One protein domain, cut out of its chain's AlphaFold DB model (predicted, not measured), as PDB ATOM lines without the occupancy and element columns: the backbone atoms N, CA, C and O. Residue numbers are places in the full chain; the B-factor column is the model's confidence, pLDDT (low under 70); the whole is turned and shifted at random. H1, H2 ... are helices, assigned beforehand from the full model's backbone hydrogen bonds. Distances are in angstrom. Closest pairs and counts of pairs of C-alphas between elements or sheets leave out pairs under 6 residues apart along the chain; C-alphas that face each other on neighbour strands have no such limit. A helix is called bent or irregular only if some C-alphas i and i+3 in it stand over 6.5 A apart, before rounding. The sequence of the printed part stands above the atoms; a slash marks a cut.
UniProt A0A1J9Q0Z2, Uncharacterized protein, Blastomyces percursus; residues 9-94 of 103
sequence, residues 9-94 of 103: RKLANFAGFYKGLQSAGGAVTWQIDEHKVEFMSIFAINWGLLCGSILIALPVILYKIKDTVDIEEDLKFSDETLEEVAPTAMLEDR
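AT A GLANCE: This is residues 9 to 94 of the 103 residues of an uncharacterized protein of Blastomyces percursus (UniProt A0A1J9Q0Z2). Two long helices, H1 and H2, make a long, narrow, open U: the chain runs out along H1, turns at residues 35 to 38 and comes back along H2, with a gap left between the two. Beyond the open end of the U, a loose tail with three short helices, H3, H4 and H5, carries the length on. The printed part has 86 residues with five named helices, in the order H1 to H5, and no named strand; the class is all helix. The whole is extended, with a radius of gyration of the C-alphas of 20.3 A and spans of 64 by 24 by 19 A.

HOW THE PARTS SIT: H1, residues 9 to 34, and H2, residues 39 to 64, are apart, but only just, their closest C-alphas being 8.2 A apart. Residues 11 to 28 of H1 stand free, and so do residues 43 to 70, of which 43 to 64 belong to H2. H3, residues 71 to 75, is apart from H1 and from H2. H4, residues 82 to 85, is close to H3 but not clearly touching; their closest C-alphas, of Leu 75 and Leu 82, are 7.8 A apart. H5, residues 88 to 92, is close to H4 but not clearly touching; their closest C-alphas, of Glu 83 and Leu 91, are 7.7 A apart. Each O i to N i+4 pair is within hydrogen-bond range in H1, H3 and H5, and 20 of 22 are in H2; H4 is too short for such a pair, and its one O i to N i+3 pair is not within range.

IN THESE COORDINATES: H1 measures 38.0 A from C-alpha 9 at (33.697, 29.185, 28.829) to C-alpha 34. H2 measures 36.7 A, from C-alpha 39 at (1.190, 49.383, 15.892); it is neither bent nor irregular, but only just: C-alphas 56 and 59 are 6.4 A apart. H5 ends at C-alpha 92, (57.748, 25.113, 22.828).

THE WHOLE: The two C-alphas farthest apart, of Lys 36 and Glu 92, are 64.3 A apart. The printed part has no cut, and no link is long. The mean pLDDT of the printed part is 72.8, and residues 9 to 11 and 61 to 94 are under 70.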
ATOM      1  N   ARG A   9      34.643  28.996  27.717       60.84
ATOM      2  CA  ARG A   9      33.697  29.185  28.829       60.84
ATOM      3  C   ARG A   9      33.043  30.564  28.806       60.84
ATOM      4  O   ARG A   9      31.828  30.671  28.980       60.84
ATOM      5  N   LYS A  10      33.808  31.629  28.529       60.94
ATOM      6  CA  LYS A  10      33.243  32.981  28.334       60.94
ATOM      7  C   LYS A  10      32.336  33.029  27.103       60.94
ATOM      8  O   LYS A  10      31.239  33.584  27.176       60.94
ATOM      9  N   LEU A  11      32.742  32.387  26.005       66.06
ATOM     10  CA  LEU A  11      31.907  32.265  24.806       66.06
ATOM     11  C   LEU A  11      30.608  31.489  25.070       66.06
ATOM     12  O   LEU A  11      29.548  31.908  24.603       66.06
ATOM     13  N   ALA A  12      30.663  30.410  25.856       73.62
ATOM     14  CA  ALA A  12      29.481  29.649  26.256       73.62
ATOM     15  C   ALA A  12      28.510  30.492  27.101       73.62
ATOM     16  O   ALA A  12      27.305  30.475  26.844       73.62
ATOM     17  N   ASN A  13      29.021  31.292  28.041       73.06
ATOM     18  CA  ASN A  13      28.204  32.220  28.827       73.06
ATOM     19  C   ASN A  13      27.534  33.290  27.949       73.06
ATOM     20  O   ASN A  13      26.348  33.570  28.127       73.06
ATOM     21  N   PHE A  14      28.237  33.846  26.956       75.50
ATOM     22  CA  PHE A  14      27.630  34.790  26.007       75.50
ATOM     23  C   PHE A  14      26.571  34.139  25.118       75.50
ATOM     24  O   PHE A  14      25.518  34.733  24.880       75.50
ATOM     25  N   ALA A  15      26.811  32.913  24.652       79.50
ATOM     26  CA  ALA A  15      25.839  32.165  23.864       79.50
ATOM     27  C   ALA A  15      24.573  31.851  24.681       79.50
ATOM     28  O   ALA A  15      23.458  32.054  24.193       79.50
ATOM     29  N   GLY A  16      24.740  31.422  25.937       83.06
ATOM     30  CA  GLY A  16      23.642  31.182  26.870       83.06
ATOM     31  C   GLY A  16      22.843  32.452  27.159       83.06
ATOM     32  O   GLY A  16      21.619  32.451  27.036       83.06
ATOM     33  N   PHE A  17      23.528  33.562  27.446       83.25
ATOM     34  CA  PHE A  17      22.892  34.861  27.661       83.25
ATOM     35  C   PHE A  17      22.086  35.322  26.437       83.25
ATOM     36  O   PHE A  17      20.932  35.724  26.572       83.25
ATOM     37  N   TYR A  18      22.651  35.195  25.231       83.81
ATOM     38  CA  TYR A  18      21.960  35.547  23.988       83.81
ATOM     39  C   TYR A  18      20.687  34.718  23.780       83.81
ATOM     40  O   TYR A  18      19.630  35.265  23.461       83.81
ATOM     41  N   LYS A  19      20.756  33.402  24.005       85.94
ATOM     42  CA  LYS A  19      19.593  32.511  23.902       85.94
ATOM     43  C   LYS A  19      18.534  32.798  24.968       85.94
ATOM     44  O   LYS A  19      17.346  32.778  24.652       85.94
ATOM     45  N   GLY A  20      18.947  33.124  26.192       90.88
ATOM     46  CA  GLY A  20      18.039  33.556  27.256       90.88
ATOM     47  C   GLY A  20      17.299  34.846  26.894       90.88
ATOM     48  O   GLY A  20      16.075  34.907  27.008       90.88
ATOM     49  N   LEU A  21      18.015  35.845  26.373       88.88
ATOM     50  CA  LEU A  21      17.419  37.114  25.949       88.88
ATOM     51  C   LEU A  21      16.428  36.930  24.788       88.88
ATOM     52  O   LEU A  21      15.357  37.536  24.799       88.88
ATOM     53  N   GLN A  22      16.735  36.054  23.821       88.44
ATOM     54  CA  GLN A  22      15.793  35.692  22.752       88.44
ATOM     55  C   GLN A  22      14.499  35.085  23.308       88.44
ATOM     56  O   GLN A  22      13.407  35.458  22.878       88.44
ATOM     57  N   SER A  23      14.610  34.174  24.278       92.38
ATOM     58  CA  SER A  23      13.442  33.557  24.913       92.38
ATOM     59  C   SER A  23      12.594  34.583  25.672       92.38
ATOM     60  O   SER A  23      11.374  34.600  25.507       92.38
ATOM     61  N   ALA A  24      13.226  35.486  26.427       91.50
ATOM     62  CA  ALA A  24      12.530  36.567  27.122       91.50
ATOM     63  C   ALA A  24      11.791  37.501  26.145       91.50
ATOM     64  O   ALA A  24      10.627  37.828  26.368       91.50
ATOM     65  N   GLY A  25      12.427  37.874  25.028       89.69
ATOM     66  CA  GLY A  25      11.797  38.682  23.980       89.69
ATOM     67  C   GLY A  25      10.560  38.014  23.368       89.69
ATOM     68  O   GLY A  25       9.539  38.673  23.170       89.69
ATOM     69  N   GLY A  26      10.609  36.699  23.136       90.38
ATOM     70  CA  GLY A  26       9.451  35.926  22.676       90.38
ATOM     71  C   GLY A  26       8.281  35.949  23.666       90.38
ATOM     72  O   GLY A  26       7.147  36.202  23.265       90.38
ATOM     73  N   ALA A  27       8.555  35.770  24.962       92.44
ATOM     74  CA  ALA A  27       7.529  35.825  26.007       92.44
ATOM     75  C   ALA A  27       6.882  37.218  26.128       92.44
ATOM     76  O   ALA A  27       5.661  37.333  26.226       92.44
ATOM     77  N   VAL A  28       7.687  38.285  26.059       90.38
ATOM     78  CA  VAL A  28       7.191  39.673  26.076       90.38
ATOM     79  C   VAL A  28       6.327  39.964  24.848       90.38
ATOM     80  O   VAL A  28       5.272  40.583  24.971       90.38
ATOM     81  N   THR A  29       6.735  39.484  23.671       90.38
ATOM     82  CA  THR A  29       5.990  39.699  22.422       90.38
ATOM     83  C   THR A  29       4.615  39.037  22.469       90.38
ATOM     84  O   THR A  29       3.636  39.662  22.073       90.38
ATOM     85  N   TRP A  30       4.518  37.824  23.023       91.31
ATOM     86  CA  TRP A  30       3.232  37.151  23.234       91.31
ATOM     87  C   TRP A  30       2.283  37.980  24.111       91.31
ATOM     88  O   TRP A  30       1.114  38.151  23.778       91.31
ATOM     89  N   GLN A  31       2.793  38.568  25.196       92.69
ATOM     90  CA  GLN A  31       1.981  39.402  26.080       92.69
ATOM     91  C   GLN A  31       1.500  40.694  25.403       92.69
ATOM     92  O   GLN A  31       0.396  41.162  25.686       92.69
ATOM     93  N   ILE A  32       2.332  41.291  24.546       91.25
ATOM     94  CA  ILE A  32       1.989  42.488  23.764       91.25
ATOM     95  C   ILE A  32       0.893  42.160  22.741       91.25
ATOM     96  O   ILE A  32      -0.041  42.950  22.579       91.25
ATOM     97  N   ASP A  33       0.989  40.998  22.094       89.94
ATOM     98  CA  ASP A  33       0.005  40.518  21.120       89.94
ATOM     99  C   ASP A  33      -1.360  40.244  21.778       89.94
ATOM    100  O   ASP A  33      -2.384  40.731  21.298       89.94
ATOM    101  N   GLU A  34      -1.373  39.594  22.950       93.81
ATOM    102  CA  GLU A  34      -2.593  39.335  23.737       93.81
ATOM    103  C   GLU A  34      -3.356  40.630  24.077       93.81
ATOM    104  O   GLU A  34      -4.584  40.690  24.009       93.81
ATOM    105  N   HIS A  35      -2.632  41.709  24.386       92.50
ATOM    106  CA  HIS A  35      -3.227  43.009  24.703       92.50
ATOM    107  C   HIS A  35      -3.607  43.843  23.469       92.50
ATOM    108  O   HIS A  35      -4.097  44.961  23.634       92.50
ATOM    109  N   LYS A  36      -3.398  43.331  22.246       90.56
ATOM    110  CA  LYS A  36      -3.681  44.024  20.973       90.56
ATOM    111  C   LYS A  36      -3.130  45.450  20.935       90.56
ATOM    112  O   LYS A  36      -3.804  46.386  20.501       90.56
ATOM    113  N   VAL A  37      -1.907  45.613  21.433       90.44
ATOM    114  CA  VAL A  37      -1.238  46.913  21.496       90.44
ATOM    115  C   VAL A  37      -1.157  47.523  20.091       90.44
ATOM    116  O   VAL A  37      -0.807  46.845  19.125       90.44
ATOM    117  N   GLU A  38      -1.473  48.814  19.970       92.00
ATOM    118  CA  GLU A  38      -1.434  49.516  18.684       92.00
ATOM    119  C   GLU A  38      -0.043  49.479  18.036       92.00
ATOM    120  O   GLU A  38       0.996  49.551  18.701       92.00
ATOM    121  N   PHE A  39      -0.029  49.459  16.700       88.56
ATOM    122  CA  PHE A  39       1.190  49.383  15.892       88.56
ATOM    123  C   PHE A  39       2.231  50.450  16.258       88.56
ATOM    124  O   PHE A  39       3.421  50.146  16.347       88.56
ATOM    125  N   MET A  40       1.800  51.689  16.519       92.19
ATOM    126  CA  MET A  40       2.714  52.789  16.848       92.19
ATOM    127  C   MET A  40       3.468  52.554  18.163       92.19
ATOM    128  O   MET A  40       4.642  52.907  18.268       92.19
ATOM    129  N   SER A  41       2.841  51.895  19.136       91.50
ATOM    130  CA  SER A  41       3.486  51.525  20.399       91.50
ATOM    131  C   SER A  41       4.514  50.412  20.196       91.50
ATOM    132  O   SER A  41       5.626  50.503  20.709       91.50
ATOM    133  N   ILE A  42       4.200  49.399  19.381       91.62
ATOM    134  CA  ILE A  42       5.149  48.328  19.021       91.62
ATOM    135  C   ILE A  42       6.347  48.904  18.253       91.62
ATOM    136  O   ILE A  42       7.496  48.525  18.495       91.62
ATOM    137  N   PHE A  43       6.100  49.852  17.351       91.12
ATOM    138  CA  PHE A  43       7.149  50.559  16.624       91.12
ATOM    139  C   PHE A  43       8.056  51.356  17.572       91.12
ATOM    140  O   PHE A  43       9.279  51.230  17.498       91.12
ATOM    141  N   ALA A  44       7.470  52.111  18.507       93.75
ATOM    142  CA  ALA A  44       8.218  52.850  19.519       93.75
ATOM    143  C   ALA A  44       9.047  51.924  20.424       93.75
ATOM    144  O   ALA A  44      10.197  52.241  20.720       93.75
ATOM    145  N   ILE A  45       8.515  50.759  20.811       91.88
ATOM    146  CA  ILE A  45       9.245  49.746  21.591       91.88
ATOM    147  C   ILE A  45      10.459  49.227  20.811       91.88
ATOM    148  O   ILE A  45      11.557  49.187  21.360       91.88
ATOM    149  N   ASN A  46      10.297  48.876  19.531       90.75
ATOM    150  CA  ASN A  46      11.406  48.391  18.702       90.75
ATOM    151  C   ASN A  46      12.509  49.445  18.542       90.75
ATOM    152  O   ASN A  46      13.688  49.136  18.712       90.75
ATOM    153  N   TRP A  47      12.136  50.698  18.274       93.19
ATOM    154  CA  TRP A  47      13.097  51.800  18.184       93.19
ATOM    155  C   TRP A  47      13.748  52.130  19.527       93.19
ATOM    156  O   TRP A  47      14.949  52.388  19.575       93.19
ATOM    157  N   GLY A  48      12.991  52.070  20.623       94.69
ATOM    158  CA  GLY A  48      13.509  52.251  21.976       94.69
ATOM    159  C   GLY A  48      14.525  51.174  22.352       94.69
ATOM    160  O   GLY A  48      15.604  51.497  22.843       94.69
ATOM    161  N   LEU A  49      14.224  49.906  22.058       90.50
ATOM    162  CA  LEU A  49      15.140  48.785  22.275       90.50
ATOM    163  C   LEU A  49      16.387  48.889  21.393       90.50
ATOM    164  O   LEU A  49      17.491  48.664  21.884       90.50
ATOM    165  N   LEU A  50      16.240  49.282  20.124       89.75
ATOM    166  CA  LEU A  50      17.366  49.492  19.216       89.75
ATOM    167  C   LEU A  50      18.296  50.595  19.735       89.75
ATOM    168  O   LEU A  50      19.479  50.342  19.965       89.75
ATOM    169  N   CYS A  51      17.767  51.795  19.981       92.56
ATOM    170  CA  CYS A  51      18.549  52.924  20.483       92.56
ATOM    171  C   CYS A  51      19.161  52.626  21.858       92.56
ATOM    172  O   CYS A  51      20.343  52.884  22.075       92.56
ATOM    173  N   GLY A  52      18.390  52.021  22.766       91.44
ATOM    174  CA  GLY A  52      18.875  51.592  24.077       91.44
ATOM    175  C   GLY A  52      20.012  50.575  23.969       91.44
ATOM    176  O   GLY A  52      21.020  50.710  24.661       91.44
ATOM    177  N   SER A  53      19.906  49.609  23.050       86.12
ATOM    178  CA  SER A  53      20.965  48.623  22.816       86.12
ATOM    179  C   SER A  53      22.254  49.278  22.327       86.12
ATOM    180  O   SER A  53      23.325  48.908  22.793       86.12
ATOM    181  N   ILE A  54      22.162  50.297  21.466       86.69
ATOM    182  CA  ILE A  54      23.325  51.030  20.960       86.69
ATOM    183  C   ILE A  54      23.985  51.822  22.090       86.69
ATOM    184  O   ILE A  54      25.203  51.763  22.235       86.69
ATOM    185  N   LEU A  55      23.204  52.511  22.927       87.75
ATOM    186  CA  LEU A  55      23.735  53.274  24.060       87.75
ATOM    187  C   LEU A  55      24.456  52.390  25.082       87.75
ATOM    188  O   LEU A  55      25.469  52.809  25.634       87.75
ATOM    189  N   ILE A  56      23.959  51.175  25.320       82.69
ATOM    190  CA  ILE A  56      24.596  50.212  26.227       82.69
ATOM    191  C   ILE A  56      25.796  49.536  25.550       82.69
ATOM    192  O   ILE A  56      26.828  49.326  26.187       82.69
ATOM    193  N   ALA A  57      25.694  49.208  24.260       77.44
ATOM    194  CA  ALA A  57      26.759  48.551  23.510       77.44
ATOM    195  C   ALA A  57      27.958  49.475  23.267       77.44
ATOM    196  O   ALA A  57      29.088  49.003  23.286       77.44
ATOM    197  N   LEU A  58      27.740  50.778  23.075       77.81
ATOM    198  CA  LEU A  58      28.790  51.751  22.775       77.81
ATOM    199  C   LEU A  58      29.930  51.782  23.819       77.81
ATOM    200  O   LEU A  58      31.078  51.605  23.415       77.81
ATOM    201  N   PRO A  59      29.688  51.946  25.136       76.88
ATOM    202  CA  PRO A  59      30.762  51.903  26.128       76.88
ATOM    203  C   PRO A  59      31.403  50.514  26.217       76.88
ATOM    204  O   PRO A  59      32.612  50.415  26.402       76.88
ATOM    205  N   VAL A  60      30.632  49.436  26.042       73.31
ATOM    206  CA  VAL A  60      31.190  48.076  26.031       73.31
ATOM    207  C   VAL A  60      32.161  47.922  24.866       73.31
ATOM    208  O   VAL A  60      33.282  47.481  25.070       73.31
ATOM    209  N   ILE A  61      31.779  48.347  23.666       69.19
ATOM    210  CA  ILE A  61      32.634  48.305  22.480       69.19
ATOM    211  C   ILE A  61      33.898  49.141  22.701       69.19
ATOM    212  O   ILE A  61      34.996  48.622  22.541       69.19
ATOM    213  N   LEU A  62      33.763  50.394  23.137       66.12
ATOM    214  CA  LEU A  62      34.902  51.305  23.284       66.12
ATOM    215  C   LEU A  62      35.889  50.894  24.390       66.12
ATOM    216  O   LEU A  62      37.084  51.127  24.241       66.12
ATOM    217  N   TYR A  63      35.417  50.295  25.490       64.56
ATOM    218  CA  TYR A  63      36.281  49.924  26.620       64.56
ATOM    219  C   TYR A  63      36.727  48.455  26.623       64.56
ATOM    220  O   TYR A  63      37.756  48.145  27.221       64.56
ATOM    221  N   LYS A  64      35.968  47.534  26.010       61.19
ATOM    222  CA  LYS A  64      36.279  46.089  26.021       61.19
ATOM    223  C   LYS A  64      36.877  45.566  24.720       61.19
ATOM    224  O   LYS A  64      37.459  44.486  24.761       61.19
ATOM    225  N   ILE A  65      36.744  46.264  23.592       54.66
ATOM    226  CA  ILE A  65      37.309  45.799  22.319       54.66
ATOM    227  C   ILE A  65      38.706  46.404  22.147       54.66
ATOM    228  O   ILE A  65      38.851  47.590  21.868       54.66
ATOM    229  N   LYS A  66      39.734  45.571  22.335       54.00
ATOM    230  CA  LYS A  66      41.126  45.836  21.936       54.00
ATOM    231  C   LYS A  66      41.423  45.033  20.661       54.00
ATOM    232  O   LYS A  66      40.975  43.894  20.559       54.00
ATOM    233  N   ASP A  67      42.201  45.594  19.731       52.75
ATOM    234  CA  ASP A  67      42.627  44.923  18.478       52.75
ATOM    235  C   ASP A  67      43.460  43.653  18.720       52.75
ATOM    236  O   ASP A  67      43.591  42.790  17.853       52.75
ATOM    237  N   THR A  68      44.040  43.515  19.911       49.72
ATOM    238  CA  THR A  68      44.737  42.310  20.354       49.72
ATOM    239  C   THR A  68      44.469  42.152  21.842       49.72
ATOM    240  O   THR A  68      44.713  43.070  22.628       49.72
ATOM    241  N   VAL A  69      43.896  41.016  22.231       50.06
ATOM    242  CA  VAL A  69      43.681  40.687  23.642       50.06
ATOM    243  C   VAL A  69      44.976  40.074  24.155       50.06
ATOM    244  O   VAL A  69      45.397  39.029  23.662       50.06
ATOM    245  N   ASP A  70      45.623  40.741  25.109       48.97
ATOM    246  CA  ASP A  70      46.790  40.192  25.791       48.97
ATOM    247  C   ASP A  70      46.352  38.979  26.628       48.97
ATOM    248  O   ASP A  70      45.366  39.045  27.373       48.97
ATOM    249  N   ILE A  71      47.049  37.853  26.468       51.31
ATOM    250  CA  ILE A  71      46.673  36.540  27.025       51.31
ATOM    251  C   ILE A  71      46.569  36.610  28.563       51.31
ATOM    252  O   ILE A  71      45.749  35.924  29.173       51.31
ATOM    253  N   GLU A  72      47.335  37.503  29.195       48.78
ATOM    254  CA  GLU A  72      47.345  37.722  30.646       48.78
ATOM    255  C   GLU A  72      46.058  38.373  31.192       48.78
ATOM    256  O   GLU A  72      45.665  38.111  32.333       48.78
ATOM    257  N   GLU A  73      45.354  39.189  30.395       51.22
ATOM    258  CA  GLU A  73      44.054  39.760  30.788       51.22
ATOM    259  C   GLU A  73      42.909  38.745  30.637       51.22
ATOM    260  O   GLU A  73      41.930  38.815  31.389       51.22
ATOM    261  N   ASP A  74      43.030  37.771  29.723       50.16
ATOM    262  CA  ASP A  74      42.041  36.691  29.583       50.16
ATOM    263  C   ASP A  74      42.195  35.627  30.689       50.16
ATOM    264  O   ASP A  74      41.190  35.052  31.118       50.16
ATOM    265  N   LEU A  75      43.410  35.454  31.232       49.91
ATOM    266  CA  LEU A  75      43.693  34.584  32.382       49.91
ATOM    267  C   LEU A  75      43.244  35.163  33.733       49.91
ATOM    268  O   LEU A  75      42.807  34.419  34.597       49.91
ATOM    269  N   LYS A  76      43.281  36.483  33.952       46.84
ATOM    270  CA  LYS A  76      42.972  37.067  35.281       46.84
ATOM    271  C   LYS A  76      41.542  36.848  35.792       46.84
ATOM    272  O   LYS A  76      41.282  37.061  36.973       46.84
ATOM    273  N   PHE A  77      40.617  36.471  34.916       44.66
ATOM    274  CA  PHE A  77      39.211  36.199  35.248       44.66
ATOM    275  C   PHE A  77      38.792  34.757  34.944       44.66
ATOM    276  O   PHE A  77      37.598  34.450  34.945       44.66
ATOM    277  N   SER A  78      39.764  33.892  34.667       46.28
ATOM    278  CA  SER A  78      39.564  32.495  34.308       46.28
ATOM    279  C   SER A  78      40.474  31.687  35.224       46.28
ATOM    280  O   SER A  78      41.664  31.958  35.290       46.28
ATOM    281  N   ASP A  79      39.939  30.714  35.951       48.75
ATOM    282  CA  ASP A  79      40.725  29.816  36.816       48.75
ATOM    283  C   ASP A  79      41.525  28.792  35.968       48.75
ATOM    284  O   ASP A  79      41.634  27.620  36.310       48.75
ATOM    285  N   GLU A  80      41.999  29.218  34.792       49.75
ATOM    286  CA  GLU A  80      42.577  28.400  33.724       49.75
ATOM    287  C   GLU A  80      44.063  28.768  33.581       49.75
ATOM    288  O   GLU A  80      44.419  29.935  33.407       49.75
ATOM    289  N   THR A  81      44.950  27.777  33.685       50.91
ATOM    290  CA  THR A  81      46.398  27.937  33.492       50.91
ATOM    291  C   THR A  81      46.763  27.904  32.007       50.91
ATOM    292  O   THR A  81      46.110  27.249  31.199       50.91
ATOM    293  N   LEU A  82      47.850  28.597  31.636       47.41
ATOM    294  CA  LEU A  82      48.353  28.724  30.253       47.41
ATOM    295  C   LEU A  82      48.534  27.379  29.519       47.41
ATOM    296  O   LEU A  82      48.490  27.338  28.294       47.41
ATOM    297  N   GLU A  83      48.711  26.291  30.265       50.50
ATOM    298  CA  GLU A  83      48.863  24.925  29.758       50.50
ATOM    299  C   GLU A  83      47.565  24.332  29.187       50.50
ATOM    300  O   GLU A  83      47.630  23.452  28.335       50.50
ATOM    301  N   GLU A  84      46.391  24.814  29.608       50.22
ATOM    302  CA  GLU A  84      45.096  24.272  29.173       50.22
ATOM    303  C   GLU A  84      44.602  24.904  27.858       50.22
ATOM    304  O   GLU A  84      43.768  24.329  27.158       50.22
ATOM    305  N   VAL A  85      45.126  26.084  27.498       50.47
ATOM    306  CA  VAL A  85      44.556  26.932  26.431       50.47
ATOM    307  C   VAL A  85      45.561  27.327  25.341       50.47
ATOM    308  O   VAL A  85      45.157  27.838  24.293       50.47
ATOM    309  N   ALA A  86      46.863  27.099  25.538       46.88
ATOM    310  CA  ALA A  86      47.857  27.359  24.501       46.88
ATOM    311  C   ALA A  86      47.906  26.206  23.473       46.88
ATOM    312  O   ALA A  86      48.021  25.043  23.862       46.88
ATOM    313  N   PRO A  87      47.892  26.487  22.153       51.16
ATOM    314  CA  PRO A  87      48.316  25.502  21.165       51.16
ATOM    315  C   PRO A  87      49.775  25.118  21.448       51.16
ATOM    316  O   PRO A  87      50.602  26.002  21.668       51.16
ATOM    317  N   THR A  88      50.103  23.823  21.406       54.50
ATOM    318  CA  THR A  88      51.401  23.247  21.819       54.50
ATOM    319  C   THR A  88      52.623  23.977  21.236       54.50
ATOM    320  O   THR A  88      53.637  24.125  21.910       54.50
ATOM    321  N   ALA A  89      52.491  24.548  20.034       53.00
ATOM    322  CA  ALA A  89      53.526  25.342  19.365       53.00
ATOM    323  C   ALA A  89      53.957  26.623  20.119       53.00
ATOM    324  O   ALA A  89      55.085  27.073  19.966       53.00
ATOM    325  N   MET A  90      53.084  27.222  20.936       49.00
ATOM    326  CA  MET A  90      53.401  28.407  21.756       49.00
ATOM    327  C   MET A  90      54.079  28.049  23.090       49.00
ATOM    328  O   MET A  90      54.707  28.910  23.706       49.00
ATOM    329  N   LEU A  91      53.960  26.794  23.544       53.28
ATOM    330  CA  LEU A  91      54.621  26.287  24.755       53.28
ATOM    331  C   LEU A  91      56.092  25.935  24.476       53.28
ATOM    332  O   LEU A  91      56.962  26.228  25.301       53.28
ATOM    333  N   GLU A  92      56.381  25.410  23.280       53.84
ATOM    334  CA  GLU A  92      57.748  25.113  22.828       53.84
ATOM    335  C   GLU A  92      58.599  26.380  22.619       53.84
ATOM    336  O   GLU A  92      59.746  26.418  23.062       53.84
ATOM    337  N   ASP A  93      58.040  27.450  22.036       50.88
ATOM    338  CA  ASP A  93      58.762  28.715  21.771       50.88
ATOM    339  C   ASP A  93      59.170  29.461  23.060       50.88
ATOM    340  O   ASP A  93      60.130  30.231  23.088       50.88
ATOM    341  N   ARG A  94      58.476  29.186  24.175       49.12
ATOM    342  CA  ARG A  94      58.779  29.731  25.510       49.12
ATOM    343  C   ARG A  94      59.632  28.801  26.384       49.12
ATOM    344  O   ARG A  94      59.862  29.118  27.550       49.12
TER     345      ARG A  94